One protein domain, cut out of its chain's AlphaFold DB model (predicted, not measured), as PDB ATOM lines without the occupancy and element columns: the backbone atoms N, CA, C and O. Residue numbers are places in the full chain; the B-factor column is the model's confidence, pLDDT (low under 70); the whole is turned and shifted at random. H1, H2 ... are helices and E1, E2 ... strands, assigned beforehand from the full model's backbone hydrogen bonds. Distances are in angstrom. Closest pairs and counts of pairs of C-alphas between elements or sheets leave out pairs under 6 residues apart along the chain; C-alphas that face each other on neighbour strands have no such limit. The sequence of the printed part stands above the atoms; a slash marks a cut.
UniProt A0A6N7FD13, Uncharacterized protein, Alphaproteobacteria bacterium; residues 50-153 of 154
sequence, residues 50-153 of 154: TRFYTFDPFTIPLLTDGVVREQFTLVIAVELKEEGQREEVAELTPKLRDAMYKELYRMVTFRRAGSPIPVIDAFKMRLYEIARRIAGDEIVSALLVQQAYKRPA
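What this domain is: This is residues 50 to 153 of the 154 residues of an uncharacterized protein of Alphaproteobacteria bacterium (UniProt A0A6N7FD13). What is the shape? A long, strongly twisted antiparallel sheet has E3 between E4 and the pair E1 and E2; H1b and H2 cover one face, and H1a sits by E1. How is it built? The 104 printed residues, with E1 E2 E3 H1 H2 E4 in order, are mixed and compact, with radius of gyration of the C-alphas 14.4 A and spans 46 by 22 by 21 A.

How they stand to each other: Which strands pair? E2, residues 58 to 64, lies on one side of E3, residues 67 to 80; N 60 and O 72, 2.8 A apart, are within hydrogen-bond range. Which helices touch? H1b, residues 94 to 109, touches H2, residues 120 to 135, closest at C-alphas 100 and 127, 6.1 A.

Where its parts are: Where is the start? E1, residues 52 to 54, begins at (123.819, 156.154, 144.220). Where is the end? E4, residues 140 to 152, ends at (152.674, 159.843, 152.921).

The domain as a whole: Any cut? The printed part has no cut. Where is confidence low? Residues 110 to 115 have pLDDT under 70.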
ATOM      1  N   THR A  50     121.747 152.980 140.100       79.12
ATOM      2  CA  THR A  50     121.158 154.273 139.746       79.12
ATOM      3  C   THR A  50     120.769 155.106 140.971       79.12
ATOM      4  O   THR A  50     120.749 156.330 140.888       79.12
ATOM      5  N   ARG A  51     120.536 154.476 142.132       89.56
ATOM      6  CA  ARG A  51     120.210 155.166 143.392       89.56
ATOM      7  C   ARG A  51     121.420 155.718 144.135       89.56
ATOM      8  O   ARG A  51     121.254 156.259 145.219       89.56
ATOM      9  N   PHE A  52     122.628 155.596 143.589       93.56
ATOM     10  CA  PHE A  52     123.819 156.154 144.220       93.56
ATOM     11  C   PHE A  52     124.410 157.292 143.394       93.56
ATOM     12  O   PHE A  52     124.647 157.188 142.182       93.56
ATOM     13  N   TYR A  53     124.708 158.381 144.092       95.62
ATOM     14  CA  TYR A  53     125.509 159.475 143.572       95.62
ATOM     15  C   TYR A  53     126.881 159.448 144.246       95.62
ATOM     16  O   TYR A  53     127.010 159.722 145.440       95.62
ATOM     17  N   THR A  54     127.906 159.070 143.482       96.50
ATOM     18  CA  THR A  54     129.298 159.032 143.947       96.50
ATOM     19  C   THR A  54     129.944 160.394 143.735       96.50
ATOM     20  O   THR A  54     129.881 160.942 142.638       96.50
ATOM     21  N   PHE A  55     130.590 160.918 144.772       97.62
ATOM     22  CA  PHE A  55     131.350 162.163 144.687       97.62
ATOM     23  C   PHE A  55     132.775 161.905 144.203       97.62
ATOM     24  O   PHE A  55     133.355 160.857 144.502       97.62
ATOM     25  N   ASP A  56     133.387 162.907 143.569       97.00
ATOM     26  CA  ASP A  56     134.834 162.878 143.350       97.00
ATOM     27  C   ASP A  56     135.575 162.755 144.691       97.00
ATOM     28  O   ASP A  56     135.120 163.331 145.691       97.00
ATOM     29  N   PRO A  57     136.739 162.084 144.730       97.62
ATOM     30  CA  PRO A  57     137.476 161.866 145.967       97.62
ATOM     31  C   PRO A  57     137.754 163.163 146.737       97.62
ATOM     32  O   PRO A  57     138.162 164.182 146.170       97.62
ATOM     33  N   PHE A  58     137.582 163.103 148.054       96.62
ATOM     34  CA  PHE A  58     138.006 164.145 148.978       96.62
ATOM     35  C   PHE A  58     139.436 163.848 149.400       96.62
ATOM     36  O   PHE A  58     139.685 162.801 149.990       96.62
ATOM     37  N   THR A  59     140.374 164.742 149.098       93.75
ATOM     38  CA  THR A  59     141.778 164.589 149.512       93.75
ATOM     39  C   THR A  59     142.159 165.720 150.441       93.75
ATOM     40  O   THR A  59     141.996 166.888 150.096       93.75
ATOM     41  N   ILE A  60     142.656 165.367 151.622       91.44
ATOM     42  CA  ILE A  60     142.879 166.312 152.710       91.44
ATOM     43  C   ILE A  60     144.301 166.149 153.237       91.44
ATOM     44  O   ILE A  60     144.694 165.030 153.589       91.44
ATOM     45  N   PRO A  61     145.086 167.237 153.306       89.50
ATOM     46  CA  PRO A  61     146.394 167.203 153.933       89.50
ATOM     47  C   PRO A  61     146.258 167.014 155.445       89.50
ATOM     48  O   PRO A  61     145.476 167.696 156.108       89.50
ATOM     49  N   LEU A  62     147.063 166.112 155.995       86.06
ATOM     50  CA  LEU A  62     147.230 165.941 157.431       86.06
ATOM     51  C   LEU A  62     148.556 166.576 157.843       86.06
ATOM     52  O   LEU A  62     149.629 166.193 157.359       86.06
ATOM     53  N   LEU A  63     148.460 167.574 158.718       81.88
ATOM     54  CA  LEU A  63     149.602 168.333 159.201       81.88
ATOM     55  C   LEU A  63     150.094 167.758 160.528       81.88
ATOM     56  O   LEU A  63     149.307 167.514 161.442       81.88
ATOM     57  N   THR A  64     151.410 167.629 160.640       78.75
ATOM     58  CA  THR A  64     152.115 167.333 161.889       78.75
ATOM     59  C   THR A  64     153.221 168.367 162.032       78.75
ATOM     60  O   THR A  64     154.025 168.540 161.114       78.75
ATOM     61  N   ASP A  65     153.227 169.087 163.154       81.94
ATOM     62  CA  ASP A  65     154.186 170.161 163.445       81.94
ATOM     63  C   ASP A  65     154.225 171.252 162.358       81.94
ATOM     64  O   ASP A  65     155.280 171.724 161.949       81.94
ATOM     65  N   GLY A  66     153.049 171.619 161.835       80.62
ATOM     66  CA  GLY A  66     152.907 172.643 160.792       80.62
ATOM     67  C   GLY A  66     153.316 172.195 159.384       80.62
ATOM     68  O   GLY A  66     153.186 172.974 158.444       80.62
ATOM     69  N   VAL A  67     153.753 170.944 159.208       85.06
ATOM     70  CA  VAL A  67     154.171 170.384 157.916       85.06
ATOM     71  C   VAL A  67     153.187 169.310 157.468       85.06
ATOM     72  O   VAL A  67     152.777 168.462 158.259       85.06
ATOM     73  N   VAL A  68     152.822 169.301 156.184       86.88
ATOM     74  CA  VAL A  68     152.003 168.225 155.607       86.88
ATOM     75  C   VAL A  68     152.837 166.945 155.553       86.88
ATOM     76  O   VAL A  68     153.819 166.872 154.818       86.88
ATOM     77  N   ARG A  69     152.466 165.935 156.344       86.12
ATOM     78  CA  ARG A  69     153.182 164.644 156.404       86.12
ATOM     79  C   ARG A  69     152.435 163.525 155.702       86.12
ATOM     80  O   ARG A  69     153.055 162.624 155.144       86.12
ATOM     81  N   GLU A  70     151.111 163.577 155.724       88.31
ATOM     82  CA  GLU A  70     150.242 162.564 155.135       88.31
ATOM     83  C   GLU A  70     149.112 163.235 154.346       88.31
ATOM     84  O   GLU A  70     148.785 164.407 154.533       88.31
ATOM     85  N   GLN A  71     148.497 162.469 153.456       89.94
ATOM     86  CA  GLN A  71     147.262 162.813 152.770       89.94
ATOM     87  C   GLN A  71     146.233 161.734 153.079       89.94
ATOM     88  O   GLN A  71     146.522 160.543 152.942       89.94
ATOM     89  N   PHE A  72     145.042 162.155 153.484       90.50
ATOM     90  CA  PHE A  72     143.892 161.283 153.663       90.50
ATOM     91  C   PHE A  72     142.952 161.445 152.476       90.50
ATOM     92  O   PHE A  72     142.568 162.568 152.144       90.50
ATOM     93  N   THR A  73     142.587 160.333 151.844       93.38
ATOM     94  CA  THR A  73     141.648 160.314 150.726       93.38
ATOM     95  C   THR A  73     140.408 159.515 151.101       93.38
ATOM     96  O   THR A  73     140.505 158.386 151.586       93.38
ATOM     97  N   LEU A  74     139.244 160.110 150.852       95.69
ATOM     98  CA  LEU A  74     137.930 159.556 151.145       95.69
ATOM     99  C   LEU A  74     137.062 159.582 149.881       95.69
ATOM    100  O   LEU A  74     136.892 160.629 149.259       95.69
ATOM    101  N   VAL A  75     136.488 158.438 149.522       97.00
ATOM    102  CA  VAL A  75     135.504 158.307 148.439       97.00
ATOM    103  C   VAL A  75     134.169 157.930 149.057       97.00
ATOM    104  O   VAL A  75     134.077 156.938 149.788       97.00
ATOM    105  N   ILE A  76     133.140 158.722 148.770       97.62
ATOM    106  CA  ILE A  76     131.796 158.545 149.319       97.62
ATOM    107  C   ILE A  76     130.754 158.493 148.209       97.62
ATOM    108  O   ILE A  76     130.928 159.080 147.140       97.62
ATOM    109  N   ALA A  77     129.635 157.847 148.511       97.31
ATOM    110  CA  ALA A  77     128.414 157.963 147.738       97.31
ATOM    111  C   ALA A  77     127.230 158.241 148.660       97.31
ATOM    112  O   ALA A  77     127.162 157.704 149.767       97.31
ATOM    113  N   VAL A  78     126.298 159.061 148.192       97.19
ATOM    114  CA  VAL A  78     124.994 159.230 148.837       97.19
ATOM    115  C   VAL A  78     123.983 158.328 148.150       97.19
ATOM    116  O   VAL A  78     123.977 158.202 146.925       97.19
ATOM    117  N   GLU A  79     123.168 157.667 148.958       96.06
ATOM    118  CA  GLU A  79     122.004 156.931 148.494       96.06
ATOM    119  C   GLU A  79     120.830 157.897 148.376       96.06
ATOM    120  O   GLU A  79     120.539 158.657 149.305       96.06
ATOM    121  N   LEU A  80     120.178 157.866 147.222       95.75
ATOM    122  CA  LEU A  80     119.021 158.680 146.897       95.75
ATOM    123  C   LEU A  80     117.745 157.905 147.221       95.75
ATOM    124  O   LEU A  80     117.683 156.685 147.024       95.75
ATOM    125  N   LYS A  81     116.707 158.605 147.682       93.38
ATOM    126  CA  LYS A  81     115.388 157.991 147.881       93.38
ATOM    127  C   LYS A  81     114.776 157.549 146.554       93.38
ATOM    128  O   LYS A  81     114.219 156.450 146.478       93.38
ATOM    129  N   GLU A  82     114.942 158.359 145.512       90.62
ATOM    130  CA  GLU A  82     114.425 158.092 144.173       90.62
ATOM    131  C   GLU A  82     115.509 158.238 143.100       90.62
ATOM    132  O   GLU A  82     116.430 159.043 143.213       90.62
ATOM    133  N   GLU A  83     115.403 157.461 142.019       83.81
ATOM    134  CA  GLU A  83     116.390 157.488 140.926       83.81
ATOM    135  C   GLU A  83     116.392 158.826 140.165       83.81
ATOM    136  O   GLU A  83     117.432 159.235 139.651       83.81
ATOM    137  N   GLY A  84     115.254 159.532 140.134       86.50
ATOM    138  CA  GLY A  84     115.104 160.825 139.457       86.50
ATOM    139  C   GLY A  84     115.803 161.999 140.151       86.50
ATOM    140  O   GLY A  84     116.079 163.004 139.512       86.50
ATOM    141  N   GLN A  85     116.169 161.868 141.429       91.56
ATOM    142  CA  GLN A  85     116.763 162.957 142.222       91.56
ATOM    143  C   GLN A  85     118.267 163.153 141.964       91.56
ATOM    144  O   GLN A  85     118.940 163.952 142.613       91.56
ATOM    145  N   ARG A  86     118.836 162.390 141.026       92.25
ATOM    146  CA  ARG A  86     120.273 162.407 140.745       92.25
ATOM    147  C   ARG A  86     120.747 163.734 140.162       92.25
ATOM    148  O   ARG A  86     121.851 164.167 140.484       92.25
ATOM    149  N   GLU A  87     119.935 164.341 139.304       92.69
ATOM    150  CA  GLU A  87     120.227 165.637 138.686       92.69
ATOM    151  C   GLU A  87     120.197 166.755 139.732       92.69
ATOM    152  O   GLU A  87     121.147 167.524 139.834       92.69
ATOM    153  N   GLU A  88     119.204 166.736 140.619       93.94
ATOM    154  CA  GLU A  88     119.097 167.671 141.742       93.94
ATOM    155  C   GLU A  88     120.316 167.599 142.679       93.94
ATOM    156  O   GLU A  88     120.919 168.619 143.019       93.94
ATOM    157  N   VAL A  89     120.772 166.391 143.037       95.12
ATOM    158  CA  VAL A  89     122.015 166.243 143.816       95.12
ATOM    159  C   VAL A  89     123.231 166.739 143.037       95.12
ATOM    160  O   VAL A  89     124.111 167.359 143.636       95.12
ATOM    161  N   ALA A  90     123.284 166.517 141.720       94.94
ATOM    162  CA  ALA A  90     124.381 166.994 140.884       94.94
ATOM    163  C   ALA A  90     124.479 168.529 140.869       94.94
ATOM    164  O   ALA A  90     125.586 169.066 140.956       94.94
ATOM    165  N   GLU A  91     123.348 169.235 140.836       96.88
ATOM    166  CA  GLU A  91     123.297 170.700 140.939       96.88
ATOM    167  C   GLU A  91     123.745 171.205 142.319       96.88
ATOM    168  O   GLU A  91     124.398 172.246 142.440       96.88
ATOM    169  N   LEU A  92     123.446 170.446 143.377       97.50
ATOM    170  CA  LEU A  92     123.862 170.756 144.746       97.50
ATOM    171  C   LEU A  92     125.311 170.355 145.053       97.50
ATOM    172  O   LEU A  92     125.865 170.809 146.062       97.50
ATOM    173  N   THR A  93     125.955 169.556 144.198       97.31
ATOM    174  CA  THR A  93     127.311 169.031 144.415       97.31
ATOM    175  C   THR A  93     128.333 170.099 144.805       97.31
ATOM    176  O   THR A  93     129.059 169.858 145.773       97.31
ATOM    177  N   PRO A  94     128.416 171.286 144.169       98.19
ATOM    178  CA  PRO A  94     129.365 172.318 144.587       98.19
ATOM    179  C   PRO A  94     129.165 172.766 146.044       98.19
ATOM    180  O   PRO A  94     130.134 172.874 146.797       98.19
ATOM    181  N   LYS A  95     127.909 172.961 146.471       98.25
ATOM    182  CA  LYS A  95     127.559 173.366 147.844       98.25
ATOM    183  C   LYS A  95     127.823 172.242 148.846       98.25
ATOM    184  O   LYS A  95     128.389 172.485 149.912       98.25
ATOM    185  N   LEU A  96     127.445 171.013 148.492       98.25
ATOM    186  CA  LEU A  96     127.703 169.819 149.297       98.25
ATOM    187  C   LEU A  96     129.205 169.628 149.510       98.25
ATOM    188  O   LEU A  96     129.647 169.485 150.648       98.25
ATOM    189  N   ARG A  97     130.004 169.702 148.438       97.88
ATOM    190  CA  ARG A  97     131.462 169.556 148.510       97.88
ATOM    191  C   ARG A  97     132.102 170.626 149.384       97.88
ATOM    192  O   ARG A  97     132.923 170.270 150.223       97.88
ATOM    193  N   ASP A  98     131.733 171.898 149.227       98.38
ATOM    194  CA  ASP A  98     132.265 172.987 150.060       98.38
ATOM    195  C   ASP A  98     132.002 172.739 151.555       98.38
ATOM    196  O   ASP A  98     132.929 172.748 152.372       98.38
ATOM    197  N   ALA A  99     130.753 172.436 151.917       98.31
ATOM    198  CA  ALA A  99     130.383 172.172 153.304       98.31
ATOM    199  C   ALA A  99     131.075 170.922 153.871       98.31
ATOM    200  O   ALA A  99     131.558 170.943 155.005       98.31
ATOM    201  N   MET A 100     131.161 169.848 153.082       97.88
ATOM    202  CA  MET A 100     131.848 168.617 153.471       97.88
ATOM    203  C   MET A 100     133.350 168.846 153.660       97.88
ATOM    204  O   MET A 100     133.891 168.412 154.670       97.88
ATOM    205  N   TYR A 101     134.027 169.572 152.765       96.81
ATOM    206  CA  TYR A 101     135.443 169.909 152.947       96.81
ATOM    207  C   TYR A 101     135.671 170.707 154.225       96.81
ATOM    208  O   TYR A 101     136.564 170.365 154.997       96.81
ATOM    209  N   LYS A 102     134.854 171.736 154.481       96.19
ATOM    210  CA  LYS A 102     134.939 172.531 155.716       96.19
ATOM    211  C   LYS A 102     134.839 171.650 156.956       96.19
ATOM    212  O   LYS A 102     135.643 171.805 157.872       96.19
ATOM    213  N   GLU A 103     133.897 170.714 156.980       95.50
ATOM    214  CA  GLU A 103     133.749 169.792 158.106       95.50
ATOM    215  C   GLU A 103     134.930 168.837 158.230       95.50
ATOM    216  O   GLU A 103     135.493 168.686 159.312       95.50
ATOM    217  N   LEU A 104     135.368 168.240 157.123       93.69
ATOM    218  CA  LEU A 104     136.498 167.326 157.153       93.69
ATOM    219  C   LEU A 104     137.772 168.025 157.643       93.69
ATOM    220  O   LEU A 104     138.476 167.468 158.484       93.69
ATOM    221  N   TYR A 105     138.032 169.262 157.204       91.19
ATOM    222  CA  TYR A 105     139.119 170.084 157.738       91.19
ATOM    223  C   TYR A 105     138.954 170.329 159.238       91.19
ATOM    224  O   TYR A 105     139.895 170.113 159.991       91.19
ATOM    225  N   ARG A 106     137.762 170.681 159.730       89.62
ATOM    226  CA  ARG A 106     137.539 170.828 161.183       89.62
ATOM    227  C   ARG A 106     137.857 169.548 161.950       89.62
ATOM    228  O   ARG A 106     138.463 169.620 163.020       89.62
ATOM    229  N   MET A 107     137.498 168.394 161.393       87.94
ATOM    230  CA  MET A 107     137.755 167.094 162.006       87.94
ATOM    231  C   MET A 107     139.243 166.731 162.045       87.94
ATOM    232  O   MET A 107     139.644 166.015 162.963       87.94
ATOM    233  N   VAL A 108     140.058 167.196 161.087       82.94
ATOM    234  CA  VAL A 108     141.478 166.806 160.981       82.94
ATOM    235  C   VAL A 108     142.491 167.885 161.375       82.94
ATOM    236  O   VAL A 108     143.584 167.533 161.810       82.94
ATOM    237  N   THR A 109     142.158 169.173 161.273       72.31
ATOM    238  CA  THR A 109     143.109 170.291 161.428       72.31
ATOM    239  C   THR A 109     143.425 170.624 162.889       72.31
ATOM    240  O   THR A 109     144.568 170.938 163.201       72.31
ATOM    241  N   PHE A 110     142.469 170.528 163.818       66.00
ATOM    242  CA  PHE A 110     142.673 170.942 165.222       66.00
ATOM    243  C   PHE A 110     143.201 169.833 166.140       66.00
ATOM    244  O   PHE A 110     142.930 169.808 167.341       66.00
ATOM    245  N   ARG A 111     143.927 168.865 165.586       69.19
ATOM    246  CA  ARG A 111     144.327 167.674 166.334       69.19
ATOM    247  C   ARG A 111     145.725 167.845 166.898       69.19
ATOM    248  O   ARG A 111     146.610 168.379 166.236       69.19
ATOM    249  N   ARG A 112     145.939 167.358 168.125       63.09
ATOM    250  CA  ARG A 112     147.292 167.267 168.687       63.09
ATOM    251  C   ARG A 112     148.134 166.374 167.782       63.09
ATOM    252  O   ARG A 112     147.650 165.308 167.380       63.09
ATOM    253  N   ALA A 113     149.366 166.794 167.507       60.84
ATOM    254  CA  ALA A 113     150.345 165.998 166.776       60.84
ATOM    255  C   ALA A 113     150.359 164.556 167.317       60.84
ATOM    256  O   ALA A 113     150.404 164.339 168.528       60.84
ATOM    257  N   GLY A 114     150.224 163.574 166.422       62.66
ATOM    258  CA  GLY A 114     150.180 162.151 166.780       62.66
ATOM    259  C   GLY A 114     148.813 161.588 167.202       62.66
ATOM    260  O   GLY A 114     148.718 160.390 167.460       62.66
ATOM    261  N   SER A 115     147.740 162.386 167.243       68.19
ATOM    262  CA  SER A 115     146.396 161.859 167.543       68.19
ATOM    263  C   SER A 115     145.872 160.965 166.402       68.19
ATOM    264  O   SER A 115     145.875 161.396 165.245       68.19
ATOM    265  N   PRO A 116     145.351 159.754 166.685       73.50
ATOM    266  CA  PRO A 116     144.900 158.802 165.662       73.50
ATOM    267  C   PRO A 116     143.691 159.348 164.910       73.50
ATOM    268  O   PRO A 116     142.776 159.830 165.566       73.50
ATOM    269  N   ILE A 117     143.675 159.346 163.570       76.25
ATOM    270  CA  ILE A 117     142.556 159.842 162.721       76.25
ATOM    271  C   ILE A 117     141.200 159.347 163.273       76.25
ATOM    272  O   ILE A 117     141.144 158.203 163.729       76.25
ATOM    273  N   PRO A 118     140.123 160.169 163.282       78.25
ATOM    274  CA  PRO A 118     138.810 159.693 163.701       78.25
ATOM    275  C   PRO A 118     138.425 158.410 162.965       78.25
ATOM    276  O   PRO A 118     138.773 158.213 161.799       78.25
ATOM    277  N   VAL A 119     137.699 157.533 163.649       88.00
ATOM    278  CA  VAL A 119     137.188 156.310 163.028       88.00
ATOM    279  C   VAL A 119     136.293 156.697 161.846       88.00
ATOM    280  O   VAL A 119     135.590 157.706 161.905       88.00
ATOM    281  N   ILE A 120     136.321 155.902 160.773       90.00
ATOM    282  CA  ILE A 120     135.580 156.156 159.523       90.00
ATOM    283  C   ILE A 120     134.100 156.477 159.789       90.00
ATOM    284  O   ILE A 120     133.541 157.370 159.153       90.00
ATOM    285  N   ASP A 121     133.490 155.824 160.777       92.00
ATOM    286  CA  ASP A 121     132.096 156.059 161.161       92.00
ATOM    287  C   ASP A 121     131.825 157.495 161.624       92.00
ATOM    288  O   ASP A 121     130.772 158.051 161.315       92.00
ATOM    289  N   ALA A 122     132.783 158.143 162.294       92.31
ATOM    290  CA  ALA A 122     132.643 159.539 162.699       92.31
ATOM    291  C   ALA A 122     132.550 160.468 161.480       92.31
ATOM    292  O   ALA A 122     131.714 161.370 161.457       92.31
ATOM    293  N   PHE A 123     133.363 160.222 160.446       92.81
ATOM    294  CA  PHE A 123     133.275 160.965 159.187       92.81
ATOM    295  C   PHE A 123     131.947 160.698 158.490       92.81
ATOM    296  O   PHE A 123     131.264 161.636 158.092       92.81
ATOM    297  N   LYS A 124     131.550 159.426 158.389       95.81
ATOM    298  CA  LYS A 124     130.288 159.023 157.764       95.81
ATOM    299  C   LYS A 124     129.095 159.755 158.381       95.81
ATOM    300  O   LYS A 124     128.297 160.319 157.639       95.81
ATOM    301  N   MET A 125     128.994 159.781 159.713       96.75
ATOM    302  CA  MET A 125     127.906 160.471 160.417       96.75
ATOM    303  C   MET A 125     127.892 161.973 160.115       96.75
ATOM    304  O   MET A 125     126.864 162.496 159.697       96.75
ATOM    305  N   ARG A 126     129.036 162.657 160.248       96.62
ATOM    306  CA  ARG A 126     129.130 164.107 160.006       96.62
ATOM    307  C   ARG A 126     128.809 164.493 158.567       96.62
ATOM    308  O   ARG A 126     128.072 165.445 158.321       96.62
ATOM    309  N   LEU A 127     129.329 163.737 157.605       97.75
ATOM    310  CA  LEU A 127     129.056 163.977 156.191       97.75
ATOM    311  C   LEU A 127     127.595 163.701 155.837       97.75
ATOM    312  O   LEU A 127     127.021 164.420 155.023       97.75
ATOM    313  N   TYR A 128     126.979 162.697 156.464       98.12
ATOM    314  CA  TYR A 128     125.567 162.389 156.269       98.12
ATOM    315  C   TYR A 128     124.661 163.498 156.817       98.12
ATOM    316  O   TYR A 128     123.742 163.925 156.122       98.12
ATOM    317  N   GLU A 129     124.958 164.025 158.009       98.06
ATOM    318  CA  GLU A 129     124.258 165.185 158.583       98.06
ATOM    319  C   GLU A 129     124.319 166.400 157.646       98.06
ATOM    320  O   GLU A 129     123.318 167.081 157.426       98.06
ATOM    321  N   ILE A 130     125.485 166.660 157.046       98.25
ATOM    322  CA  ILE A 130     125.662 167.752 156.081       98.25
ATOM    323  C   ILE A 130     124.858 167.510 154.810       98.25
ATOM    324  O   ILE A 130     124.197 168.435 154.339       98.25
ATOM    325  N   ALA A 131     124.910 166.290 154.270       97.88
ATOM    326  CA  ALA A 131     124.166 165.925 153.072       97.88
ATOM    327  C   ALA A 131     122.664 166.151 153.273       97.88
ATOM    328  O   ALA A 131     122.053 166.860 152.483       97.88
ATOM    329  N   ARG A 132     122.107 165.656 154.383       97.88
ATOM    330  CA  ARG A 132     120.698 165.852 154.752       97.88
ATOM    331  C   ARG A 132     120.331 167.312 154.970       97.88
ATOM    332  O   ARG A 132     119.304 167.769 154.496       97.88
ATOM    333  N   ARG A 133     121.188 168.084 155.639       98.06
ATOM    334  CA  ARG A 133     120.920 169.508 155.884       98.06
ATOM    335  C   ARG A 133     120.866 170.338 154.596       98.06
ATOM    336  O   ARG A 133     120.181 171.353 154.574       98.06
ATOM    337  N   ILE A 134     121.642 169.969 153.576       97.69
ATOM    338  CA  ILE A 134     121.756 170.745 152.330       97.69
ATOM    339  C   ILE A 134     120.802 170.232 151.253       97.69
ATOM    340  O   ILE A 134     120.155 171.044 150.604       97.69
ATOM    341  N   ALA A 135     120.754 168.917 151.043       96.50
ATOM    342  CA  ALA A 135     119.923 168.289 150.020       96.50
ATOM    343  C   ALA A 135     118.540 167.875 150.536       96.50
ATOM    344  O   ALA A 135     117.680 167.558 149.736       96.50
ATOM    345  N   GLY A 136     118.311 167.864 151.846       96.44
ATOM    346  CA  GLY A 136     117.033 167.456 152.420       96.44
ATOM    347  C   GLY A 136     116.944 165.963 152.734       96.44
ATOM    348  O   GLY A 136     117.694 165.112 152.235       96.44
ATOM    349  N   ASP A 137     115.991 165.649 153.605       95.25
ATOM    350  CA  ASP A 137     115.722 164.299 154.109       95.25
ATOM    351  C   ASP A 137     114.917 163.466 153.110       95.25
ATOM    352  O   ASP A 137     114.864 162.239 153.181       95.25
ATOM    353  N   GLU A 138     114.240 164.140 152.193       94.69
ATOM    354  CA  GLU A 138     113.464 163.631 151.075       94.69
ATOM    355  C   GLU A 138     114.334 163.206 149.887       94.69
ATOM    356  O   GLU A 138     113.863 162.436 149.052       94.69
ATOM    357  N   ILE A 139     115.602 163.626 149.851       95.00
ATOM    358  CA  ILE A 139     116.547 163.263 148.790       95.00
ATOM    359  C   ILE A 139     117.519 162.188 149.263       95.00
ATOM    360  O   ILE A 139     117.665 161.153 148.617       95.00
ATOM    361  N   VAL A 140     118.185 162.404 150.399       96.50
ATOM    362  CA  VAL A 140     119.275 161.530 150.852       96.50
ATOM    363  C   VAL A 140     118.764 160.521 151.876       96.50
ATOM    364  O   VAL A 140     118.379 160.883 152.988       96.50
ATOM    365  N   SER A 141     118.809 159.230 151.543       95.88
ATOM    366  CA  SER A 141     118.436 158.158 152.474       95.88
ATOM    367  C   SER A 141     119.616 157.717 153.339       95.88
ATOM    368  O   SER A 141     119.468 157.557 154.552       95.88
ATOM    369  N   ALA A 142     120.802 157.579 152.749       96.19
ATOM    370  CA  ALA A 142     122.005 157.105 153.423       96.19
ATOM    371  C   ALA A 142     123.285 157.691 152.809       96.19
ATOM    372  O   ALA A 142     123.282 158.278 151.727       96.19
ATOM    373  N   LEU A 143     124.409 157.499 153.499       97.12
ATOM    374  CA  LEU A 143     125.747 157.787 152.986       97.12
ATOM    375  C   LEU A 143     126.633 156.560 153.168       97.12
ATOM    376  O   LEU A 143     126.621 155.918 154.219       97.12
ATOM    377  N   LEU A 144     127.426 156.252 152.151       96.31
ATOM    378  CA  LEU A 144     128.356 155.134 152.113       96.31
ATOM    379  C   LEU A 144     129.772 155.655 151.915       96.31
ATOM    380  O   LEU A 144     130.030 156.475 151.036       96.31
ATOM    381  N   VAL A 145     130.697 155.128 152.708       96.25
ATOM    382  CA  VAL A 145     132.129 155.290 152.465       96.25
ATOM    383  C   VAL A 145     132.568 154.114 151.607       96.25
ATOM    384  O   VAL A 145     132.505 152.969 152.046       96.25
ATOM    385  N   GLN A 146     132.979 154.394 150.375       95.25
ATOM    386  CA  GLN A 146     133.453 153.375 149.440       95.25
ATOM    387  C   GLN A 146     134.931 153.070 149.670       95.25
ATOM    388  O   GLN A 146     135.349 151.916 149.614       95.25
ATOM    389  N   GLN A 147     135.728 154.108 149.925       94.75
ATOM    390  CA  GLN A 147     137.163 153.990 150.155       94.75
ATOM    391  C   GLN A 147     137.613 155.034 151.170       94.75
ATOM    392  O   GLN A 147     137.178 156.182 151.121       94.75
ATOM    393  N   ALA A 148     138.518 154.641 152.061       92.88
ATOM    394  CA  ALA A 148     139.200 155.540 152.979       92.88
ATOM    395  C   ALA A 148     140.629 155.037 153.161       92.88
ATOM    396  O   ALA A 148     140.840 153.911 153.612       92.88
ATOM    397  N   TYR A 149     141.613 155.847 152.791       90.62
ATOM    398  CA  TYR A 149     143.015 155.475 152.932       90.62
ATOM    399  C   TYR A 149     143.882 156.700 153.178       90.62
ATOM    400  O   TYR A 149     143.505 157.834 152.890       90.62
ATOM    401  N   LYS A 150     145.070 156.453 153.723       88.25
ATOM    402  CA  LYS A 150     146.091 157.474 153.924       88.25
ATOM    403  C   LYS A 150     147.365 157.101 153.187       88.25
ATOM    404  O   LYS A 150     147.682 155.920 153.051       88.25
ATOM    405  N   ARG A 151     148.101 158.109 152.738       89.69
ATOM    406  CA  ARG A 151     149.427 157.950 152.139       89.69
ATOM    407  C   ARG A 151     150.380 159.030 152.654       89.69
ATOM    408  O   ARG A 151     149.904 160.113 152.988       89.69
ATOM    409  N   PRO A 152     151.698 158.785 152.683       87.94
ATOM    410  CA  PRO A 152     152.674 159.843 152.921       87.94
ATOM    411  C   PRO A 152     152.526 160.973 151.894       87.94
ATOM    412  O   PRO A 152     152.223 160.719 150.723       87.94
ATOM    413  N   ALA A 153     152.731 162.213 152.332       83.25
ATOM    414  CA  ALA A 153     152.902 163.339 151.423       83.25
ATOM    415  C   ALA A 153     154.212 163.141 150.637       83.25
ATOM    416  O   ALA A 153     155.203 162.685 151.208       83.25
TER     417      ALA A 153